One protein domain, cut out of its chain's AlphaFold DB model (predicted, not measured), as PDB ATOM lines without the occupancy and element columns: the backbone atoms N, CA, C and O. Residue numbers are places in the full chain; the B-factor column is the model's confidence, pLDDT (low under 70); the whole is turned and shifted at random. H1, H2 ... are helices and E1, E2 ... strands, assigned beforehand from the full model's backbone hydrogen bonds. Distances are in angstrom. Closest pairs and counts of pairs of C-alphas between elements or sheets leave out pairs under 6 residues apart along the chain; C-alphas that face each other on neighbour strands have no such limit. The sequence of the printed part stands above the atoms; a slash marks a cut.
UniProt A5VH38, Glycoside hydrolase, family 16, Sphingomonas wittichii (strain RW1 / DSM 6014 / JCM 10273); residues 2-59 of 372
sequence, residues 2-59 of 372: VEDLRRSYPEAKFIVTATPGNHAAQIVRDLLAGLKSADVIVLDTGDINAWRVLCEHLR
ATOM      1  N   VAL A   2     -42.132 -35.808  -6.388       66.38
ATOM      2  CA  VAL A   2     -41.603 -35.735  -7.774       66.38
ATOM      3  C   VAL A   2     -41.629 -37.111  -8.455       66.38
ATOM      4  O   VAL A   2     -42.065 -37.234  -9.596       66.38
ATOM      5  N   GLU A   3     -41.295 -38.167  -7.708       70.19
ATOM      6  CA  GLU A   3     -41.499 -39.544  -8.162       70.19
ATOM      7  C   GLU A   3     -42.972 -39.900  -8.401       70.19
ATOM      8  O   GLU A   3     -43.270 -40.610  -9.355       70.19
ATOM      9  N   ASP A   4     -43.896 -39.419  -7.566       71.19
ATOM     10  CA  ASP A   4     -45.333 -39.701  -7.693       71.19
ATOM     11  C   ASP A   4     -45.937 -38.996  -8.904       71.19
ATOM     12  O   ASP A   4     -46.723 -39.600  -9.630       71.19
ATOM     13  N   LEU A   5     -45.533 -37.749  -9.166       71.75
ATOM     14  CA  LEU A   5     -45.886 -37.006 -10.374       71.75
ATOM     15  C   LEU A   5     -45.346 -37.727 -11.606       71.75
ATOM     16  O   LEU A   5     -46.101 -37.963 -12.540       71.75
ATOM     17  N   ARG A   6     -44.088 -38.179 -11.581       76.69
ATOM     18  CA  ARG A   6     -43.509 -38.980 -12.670       76.69
ATOM     19  C   ARG A   6     -44.262 -40.295 -12.894       76.69
ATOM     20  O   ARG A   6     -44.471 -40.692 -14.034       76.69
ATOM     21  N   ARG A   7     -44.662 -40.989 -11.823       75.12
ATOM     22  CA  ARG A   7     -45.437 -42.243 -11.910       75.12
ATOM     23  C   ARG A   7     -46.856 -42.008 -12.425       75.12
ATOM     24  O   ARG A   7     -47.358 -42.821 -13.190       75.12
ATOM     25  N   SER A   8     -47.488 -40.918 -11.999       71.25
ATOM     26  CA  SER A   8     -48.873 -40.583 -12.354       71.25
ATOM     27  C   SER A   8     -48.981 -39.951 -13.743       71.25
ATOM     28  O   SER A   8     -50.012 -40.084 -14.394       71.25
ATOM     29  N   TYR A   9     -47.911 -39.300 -14.204       76.25
ATOM     30  CA  TYR A   9     -47.831 -38.578 -15.470       76.25
ATOM     31  C   TYR A   9     -46.533 -38.954 -16.203       76.25
ATOM     32  O   TYR A   9     -45.573 -38.183 -16.209       76.25
ATOM     33  N   PRO A  10     -46.475 -40.145 -16.827       79.81
ATOM     34  CA  PRO A  10     -45.257 -40.640 -17.470       79.81
ATOM     35  C   PRO A  10     -44.816 -39.804 -18.681       79.81
ATOM     36  O   PRO A  10     -43.644 -39.832 -19.040       79.81
ATOM     37  N   GLU A  11     -45.735 -39.051 -19.291       84.38
ATOM     38  CA  GLU A  11     -45.459 -38.136 -20.408       84.38
ATOM     39  C   GLU A  11     -45.167 -36.696 -19.952       84.38
ATOM     40  O   GLU A  11     -44.981 -35.805 -20.783       84.38
ATOM     41  N   ALA A  12     -45.138 -36.439 -18.638       85.25
ATOM     42  CA  ALA A  12     -44.841 -35.111 -18.122       85.25
ATOM     43  C   ALA A  12     -43.404 -34.693 -18.451       85.25
ATOM     44  O   ALA A  12     -42.447 -35.457 -18.308       85.25
ATOM     45  N   LYS A  13     -43.280 -33.425 -18.836       90.62
ATOM     46  CA  LYS A  13     -42.017 -32.715 -19.007       90.62
ATOM     47  C   LYS A  13     -41.678 -31.981 -17.719       90.62
ATOM     48  O   LYS A  13     -42.516 -31.258 -17.181       90.62
ATOM     49  N   PHE A  14     -40.461 -32.160 -17.229       91.12
ATOM     50  CA  PHE A  14     -39.989 -31.567 -15.985       91.12
ATOM     51  C   PHE A  14     -38.981 -30.459 -16.277       91.12
ATOM     52  O   PHE A  14     -38.030 -30.633 -17.035       91.12
ATOM     53  N   ILE A  15     -39.167 -29.313 -15.633       91.56
ATOM     54  CA  ILE A  15     -38.269 -28.166 -15.758       91.56
ATOM     55  C   ILE A  15     -37.728 -27.871 -14.366       91.56
ATOM     56  O   ILE A  15     -38.497 -27.586 -13.449       91.56
ATOM     57  N   VAL A  16     -36.409 -27.959 -14.208       89.00
ATOM     58  CA  VAL A  16     -35.714 -27.640 -12.959       89.00
ATOM     59  C   VAL A  16     -35.007 -26.308 -13.137       89.00
ATOM     60  O   VAL A  16     -34.047 -26.223 -13.898       89.00
ATOM     61  N   THR A  17     -35.470 -25.263 -12.459       86.69
ATOM     62  CA  THR A  17     -34.790 -23.965 -12.479       86.69
ATOM     63  C   THR A  17     -33.573 -23.997 -11.560       86.69
ATOM     64  O   THR A  17     -33.659 -24.469 -10.427       86.69
ATOM     65  N   ALA A  18     -32.423 -23.526 -12.043       83.06
ATOM     66  CA  ALA A  18     -31.196 -23.483 -11.253       83.06
ATOM     67  C   ALA A  18     -30.345 -22.268 -11.625       83.06
ATOM     68  O   ALA A  18     -30.045 -22.058 -12.797       83.06
ATOM     69  N   THR A  19     -29.908 -21.507 -10.621       72.50
ATOM     70  CA  THR A  19     -28.871 -20.483 -10.783       72.50
ATOM     71  C   THR A  19     -27.484 -21.077 -10.494       72.50
ATOM     72  O   THR A  19     -27.355 -21.952  -9.627       72.50
ATOM     73  N   PRO A  20     -26.417 -20.643 -11.190       61.16
ATOM     74  CA  PRO A  20     -25.073 -21.171 -10.960       61.16
ATOM     75  C   PRO A  20     -24.573 -20.882  -9.529       61.16
ATOM     76  O   PRO A  20     -24.315 -19.737  -9.169       61.16
ATOM     77  N   GLY A  21     -24.404 -21.920  -8.698       63.22
ATOM     78  CA  GLY A  21     -23.857 -21.791  -7.340       63.22
ATOM     79  C   GLY A  21     -23.631 -23.132  -6.623       63.22
ATOM     80  O   GLY A  21     -24.319 -24.118  -6.884       63.22
ATOM     81  N   ASN A  22     -22.670 -23.186  -5.690       54.09
ATOM     82  CA  ASN A  22     -22.195 -24.451  -5.096       54.09
ATOM     83  C   ASN A  22     -23.248 -25.213  -4.261       54.09
ATOM     84  O   ASN A  22     -23.251 -26.441  -4.281       54.09
ATOM     85  N   HIS A  23     -24.143 -24.518  -3.546       56.59
ATOM     86  CA  HIS A  23     -25.185 -25.162  -2.720       56.59
ATOM     87  C   HIS A  23     -26.418 -25.564  -3.544       56.59
ATOM     88  O   HIS A  23     -26.970 -26.644  -3.339       56.59
ATOM     89  N   ALA A  24     -26.794 -24.748  -4.538       64.31
ATOM     90  CA  ALA A  24     -27.840 -25.083  -5.506       64.31
ATOM     91  C   ALA A  24     -27.499 -26.373  -6.271       64.31
ATOM     92  O   ALA A  24     -28.368 -27.210  -6.510       64.31
ATOM     93  N   ALA A  25     -26.214 -26.591  -6.565       69.19
ATOM     94  CA  ALA A  25     -25.757 -27.758  -7.305       69.19
ATOM     95  C   ALA A  25     -26.069 -29.104  -6.620       69.19
ATOM     96  O   ALA A  25     -26.319 -30.075  -7.328       69.19
ATOM     97  N   GLN A  26     -26.067 -29.201  -5.282       75.94
ATOM     98  CA  GLN A  26     -26.387 -30.469  -4.605       75.94
ATOM     99  C   GLN A  26     -27.891 -30.762  -4.615       75.94
ATOM    100  O   GLN A  26     -28.285 -31.855  -5.006       75.94
ATOM    101  N   ILE A  27     -28.726 -29.774  -4.278       78.12
ATOM    102  CA  ILE A  27     -30.191 -29.920  -4.289       78.12
ATOM    103  C   ILE A  27     -30.682 -30.292  -5.693       78.12
ATOM    104  O   ILE A  27     -31.496 -31.201  -5.852       78.12
ATOM    105  N   VAL A  28     -30.150 -29.629  -6.723       81.62
ATOM    106  CA  VAL A  28     -30.476 -29.929  -8.123       81.62
ATOM    107  C   VAL A  28     -30.055 -31.353  -8.487       81.62
ATOM    108  O   VAL A  28     -30.834 -32.064  -9.116       81.62
ATOM    109  N   ARG A  29     -28.869 -31.818  -8.063       83.19
ATOM    110  CA  ARG A  29     -28.434 -33.210  -8.287       83.19
ATOM    111  C   ARG A  29     -29.391 -34.223  -7.663       83.19
ATOM    112  O   ARG A  29     -29.760 -35.183  -8.338       83.19
ATOM    113  N   ASP A  30     -29.806 -34.002  -6.421       82.94
ATOM    114  CA  ASP A  30     -30.704 -34.916  -5.708       82.94
ATOM    115  C   ASP A  30     -32.095 -34.948  -6.364       82.94
ATOM    116  O   ASP A  30     -32.675 -36.017  -6.571       82.94
ATOM    117  N   LEU A  31     -32.601 -33.787  -6.793       81.81
ATOM    118  CA  LEU A  31     -33.874 -33.684  -7.505       81.81
ATOM    119  C   LEU A  31     -33.822 -34.370  -8.882       81.81
ATOM    120  O   LEU A  31     -34.738 -35.112  -9.242       81.81
ATOM    121  N   LEU A  32     -32.728 -34.188  -9.627       85.94
ATOM    122  CA  LEU A  32     -32.498 -34.870 -10.904       85.94
ATOM    123  C   LEU A  32     -32.353 -36.388 -10.735       85.94
ATOM    124  O   LEU A  32     -32.805 -37.138 -11.600       85.94
ATOM    125  N   ALA A  33     -31.778 -36.861  -9.625       86.19
ATOM    126  CA  ALA A  33     -31.707 -38.290  -9.325       86.19
ATOM    127  C   ALA A  33     -33.109 -38.907  -9.169       86.19
ATOM    128  O   ALA A  33     -33.360 -39.990  -9.703       86.19
ATOM    129  N   GLY A  34     -34.045 -38.197  -8.527       82.38
ATOM    130  CA  GLY A  34     -35.458 -38.601  -8.435       82.38
ATOM    131  C   GLY A  34     -36.224 -38.527  -9.767       82.38
ATOM    132  O   GLY A  34     -37.224 -39.222  -9.959       82.38
ATOM    133  N   LEU A  35     -35.731 -37.724 -10.715       85.06
ATOM    134  CA  LEU A  35     -36.252 -37.576 -12.080       85.06
ATOM    135  C   LEU A  35     -35.527 -38.444 -13.112       85.06
ATOM    136  O   LEU A  35     -35.715 -38.269 -14.317       85.06
ATOM    137  N   LYS A  36     -34.714 -39.407 -12.673       82.75
ATOM    138  CA  LYS A  36     -34.016 -40.310 -13.586       82.75
ATOM    139  C   LYS A  36     -35.016 -40.999 -14.525       82.75
ATOM    140  O   LYS A  36     -36.022 -41.552 -14.080       82.75
ATOM    141  N   SER A  37     -34.713 -40.955 -15.823       83.94
ATOM    142  CA  SER A  37     -35.558 -41.468 -16.915       83.94
ATOM    143  C   SER A  37     -36.846 -40.677 -17.202       83.94
ATOM    144  O   SER A  37     -37.646 -41.140 -18.011       83.94
ATOM    145  N   ALA A  38     -37.054 -39.510 -16.585       87.31
ATOM    146  CA  ALA A  38     -38.075 -38.552 -17.009       87.31
ATOM    147  C   ALA A  38     -37.550 -37.636 -18.130       87.31
ATOM    148  O   ALA A  38     -36.338 -37.468 -18.287       87.31
ATOM    149  N   ASP A  39     -38.459 -37.018 -18.885       91.44
ATOM    150  CA  ASP A  39     -38.119 -35.943 -19.822       91.44
ATOM    151  C   ASP A  39     -37.885 -34.658 -19.013       91.44
ATOM    152  O   ASP A  39     -38.840 -34.019 -18.574       91.44
ATOM    153  N   VAL A  40     -36.620 -34.323 -18.735       92.81
ATOM    154  CA  VAL A  40     -36.237 -33.231 -17.828       92.81
ATOM    155  C   VAL A  40     -35.159 -32.329 -18.424       92.81
ATOM    156  O   VAL A  40     -34.202 -32.812 -19.031       92.81
ATOM    157  N   ILE A  41     -35.279 -31.021 -18.188       93.62
ATOM    158  CA  ILE A  41     -34.213 -30.037 -18.421       93.62
ATOM    159  C   ILE A  41     -33.846 -29.289 -17.140       93.62
ATOM    160  O   ILE A  41     -34.676 -29.101 -16.249       93.62
ATOM    161  N   VAL A  42     -32.602 -28.816 -17.088       90.50
ATOM    162  CA  VAL A  42     -32.179 -27.775 -16.148       90.50
ATOM    163  C   VAL A  42     -32.203 -26.446 -16.892       90.50
ATOM    164  O   VAL A  42     -31.575 -26.318 -17.943       90.50
ATOM    165  N   LEU A  43     -32.949 -25.483 -16.367       90.75
ATOM    166  CA  LEU A  43     -33.136 -24.165 -16.955       90.75
ATOM    167  C   LEU A  43     -32.452 -23.111 -16.082       90.75
ATOM    168  O   LEU A  43     -32.885 -22.854 -14.960       90.75
ATOM    169  N   ASP A  44     -31.413 -22.477 -16.618       88.25
ATOM    170  CA  ASP A  44     -30.885 -21.231 -16.066       88.25
ATOM    171  C   ASP A  44     -31.691 -20.066 -16.649       88.25
ATOM    172  O   ASP A  44     -31.626 -19.782 -17.846       88.25
ATOM    173  N   THR A  45     -32.485 -19.405 -15.808       86.56
ATOM    174  CA  THR A  45     -33.334 -18.276 -16.215       86.56
ATOM    175  C   THR A  45     -32.533 -17.009 -16.525       86.56
ATOM    176  O   THR A  45     -33.092 -16.068 -17.083       86.56
ATOM    177  N   GLY A  46     -31.247 -16.964 -16.161       85.25
ATOM    178  CA  GLY A  46     -30.320 -15.885 -16.505       85.25
ATOM    179  C   GLY A  46     -29.571 -16.098 -17.826       85.25
ATOM    180  O   GLY A  46     -28.916 -15.169 -18.301       85.25
ATOM    181  N   ASP A  47     -29.654 -17.286 -18.436       87.69
ATOM    182  CA  ASP A  47     -28.993 -17.573 -19.712       87.69
ATOM    183  C   ASP A  47     -29.708 -16.854 -20.869       87.69
ATOM    184  O   ASP A  47     -30.929 -16.913 -21.019       87.69
ATOM    185  N   ILE A  48     -28.938 -16.224 -21.760       89.75
ATOM    186  CA  ILE A  48     -29.454 -15.589 -22.984       89.75
ATOM    187  C   ILE A  48     -30.203 -16.576 -23.903       89.75
ATOM    188  O   ILE A  48     -31.034 -16.177 -24.717       89.75
ATOM    189  N   ASN A  49     -29.931 -17.873 -23.763       91.31
ATOM    190  CA  ASN A  49     -30.560 -18.966 -24.491       91.31
ATOM    191  C   ASN A  49     -31.716 -19.625 -23.724       91.31
ATOM    192  O   ASN A  49     -32.224 -20.641 -24.204       91.31
ATOM    193  N   ALA A  50     -32.156 -19.089 -22.579       92.50
ATOM    194  CA  ALA A  50     -33.217 -19.683 -21.760       92.50
ATOM    195  C   ALA A  50     -34.483 -20.004 -22.577       92.50
ATOM    196  O   ALA A  50     -35.029 -21.104 -22.466       92.50
ATOM    197  N   TRP A  51     -34.894 -19.105 -23.485       95.00
ATOM    198  CA  TRP A  51     -36.006 -19.386 -24.401       95.00
ATOM    199  C   TRP A  51     -35.743 -20.568 -25.323       95.00
ATOM    200  O   TRP A  51     -36.623 -21.403 -25.483       95.00
ATOM    201  N   ARG A  52     -34.549 -20.662 -25.918       94.94
ATOM    202  CA  ARG A  52     -34.203 -21.780 -26.804       94.94
ATOM    203  C   ARG A  52     -34.300 -23.105 -26.049       94.94
ATOM    204  O   ARG A  52     -34.996 -24.002 -26.510       94.94
ATOM    205  N   VAL A  53     -33.670 -23.195 -24.876       94.62
ATOM    206  CA  VAL A  53     -33.655 -24.414 -24.045       94.62
ATOM    207  C   VAL A  53     -35.075 -24.834 -23.658       94.62
ATOM    208  O   VAL A  53     -35.453 -25.992 -23.841       94.62
ATOM    209  N   LEU A  54     -35.882 -23.891 -23.168       95.31
ATOM    210  CA  LEU A  54     -37.254 -24.165 -22.750       95.31
ATOM    211  C   LEU A  54     -38.151 -24.560 -23.933       95.31
ATOM    212  O   LEU A  54     -38.877 -25.551 -23.858       95.31
ATOM    213  N   CYS A  55     -38.107 -23.810 -25.033       96.12
ATOM    214  CA  CYS A  55     -38.995 -24.014 -26.174       96.12
ATOM    215  C   CYS A  55     -38.645 -25.262 -26.993       96.12
ATOM    216  O   CYS A  55     -39.558 -25.951 -27.445       96.12
ATOM    217  N   GLU A  56     -37.364 -25.620 -27.130       95.56
ATOM    218  CA  GLU A  56     -36.960 -26.899 -27.732       95.56
ATOM    219  C   GLU A  56     -37.460 -28.084 -26.895       95.56
ATOM    220  O   GLU A  56     -38.007 -29.046 -27.444       95.56
ATOM    221  N   HIS A  57     -37.364 -27.989 -25.565       96.19
ATOM    222  CA  HIS A  57     -37.884 -29.016 -24.665       96.19
ATOM    223  C   HIS A  57     -39.411 -29.134 -24.743       96.19
ATOM    224  O   HIS A  57     -39.938 -30.244 -24.860       96.19
ATOM    225  N   LEU A  58     -40.133 -28.011 -24.742       94.12
ATOM    226  CA  LEU A  58     -41.595 -27.972 -24.859       94.12
ATOM    227  C   LEU A  58     -42.110 -28.205 -26.290       94.12
ATOM    228  O   LEU A  58     -43.310 -28.401 -26.473       94.12
ATOM    229  N   ARG A  59     -41.221 -28.227 -27.293       94.06
ATOM    230  CA  ARG A  59     -41.540 -28.336 -28.728       94.06
ATOM    231  C   ARG A  59     -42.474 -27.223 -29.215       94.06
ATOM    232  O   ARG A  59     -43.424 -27.477 -29.954       94.06
TER     233      ARG A  59
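Overview. This is residues 2 to 59 of the 372 residues of the protein "Glycoside hydrolase, family 16" of Sphingomonas wittichii (strain RW1 / DSM 6014 / JCM 10273) (UniProt A5VH38). Two short parallel strands, E1 and E2, lie side by side in the middle of a flat body, with H2 over one side of the pair and H3 over the other, both helices running back against the strands' direction. H1 sits at one end, before E1, and the turn at residues 21 to 26, which reaches into H2, sticks out. The printed part has 58 residues, with three named helices and two named strands in the order H1, E1, H2, E2, H3, and its class is mixed, helices and strands. It is only just compact, close to loose, with a radius of gyration of the C-alphas of 12.0 A and spans of 33 by 29 by 13 A.

Arrangement. H1, residues 2 to 8, is close to but not clearly touching H2, residues 24 to 34; their closest C-alphas, those of Glu 3 and Gly 34, are 6.1 A apart. E1, residues 13 to 17, and E2, residues 39 to 43, are parallel neighbours at 21 degrees, with N 14 and O 39 at 2.8 A and N 41 and O 14 at 3.0 A, within hydrogen-bond range. E1, H2 and E2 form a strand-helix-strand unit, two parallel neighbour strands with a helix between them along the chain, and its crossover is right-handed. The closest C-alphas of E1 and H2, those of Val 16 and Val 28, are 7.5 A apart. H3, residues 50 to 58, comes closest to E2 at the C-alphas of Leu 43 and Ala 50, 6.6 A apart. H2 and H3 are apart. In H1, H2 and H3 every O i to N i+4 pair is within hydrogen-bond range.

Along the chain. H1 begins at C-alpha 2, (-41.603, -35.735, -7.774), and is 9.9 A long. E1 and E2 each measure 13.1 A. H2 measures 15.8 A from C-alpha 24, (-27.840, -25.083, -5.506). H3 measures 12.2 A and ends at C-alpha 58, (-41.595, -27.972, -24.859).

Size, cuts and confidence. The C-alphas farthest apart, those of Ser 8 and Ile 48, are 33.4 A apart. The printed part has no cut and no long link. Mean pLDDT of the printed part is 83.0; residue 2 and residues 20 to 25 are under 70.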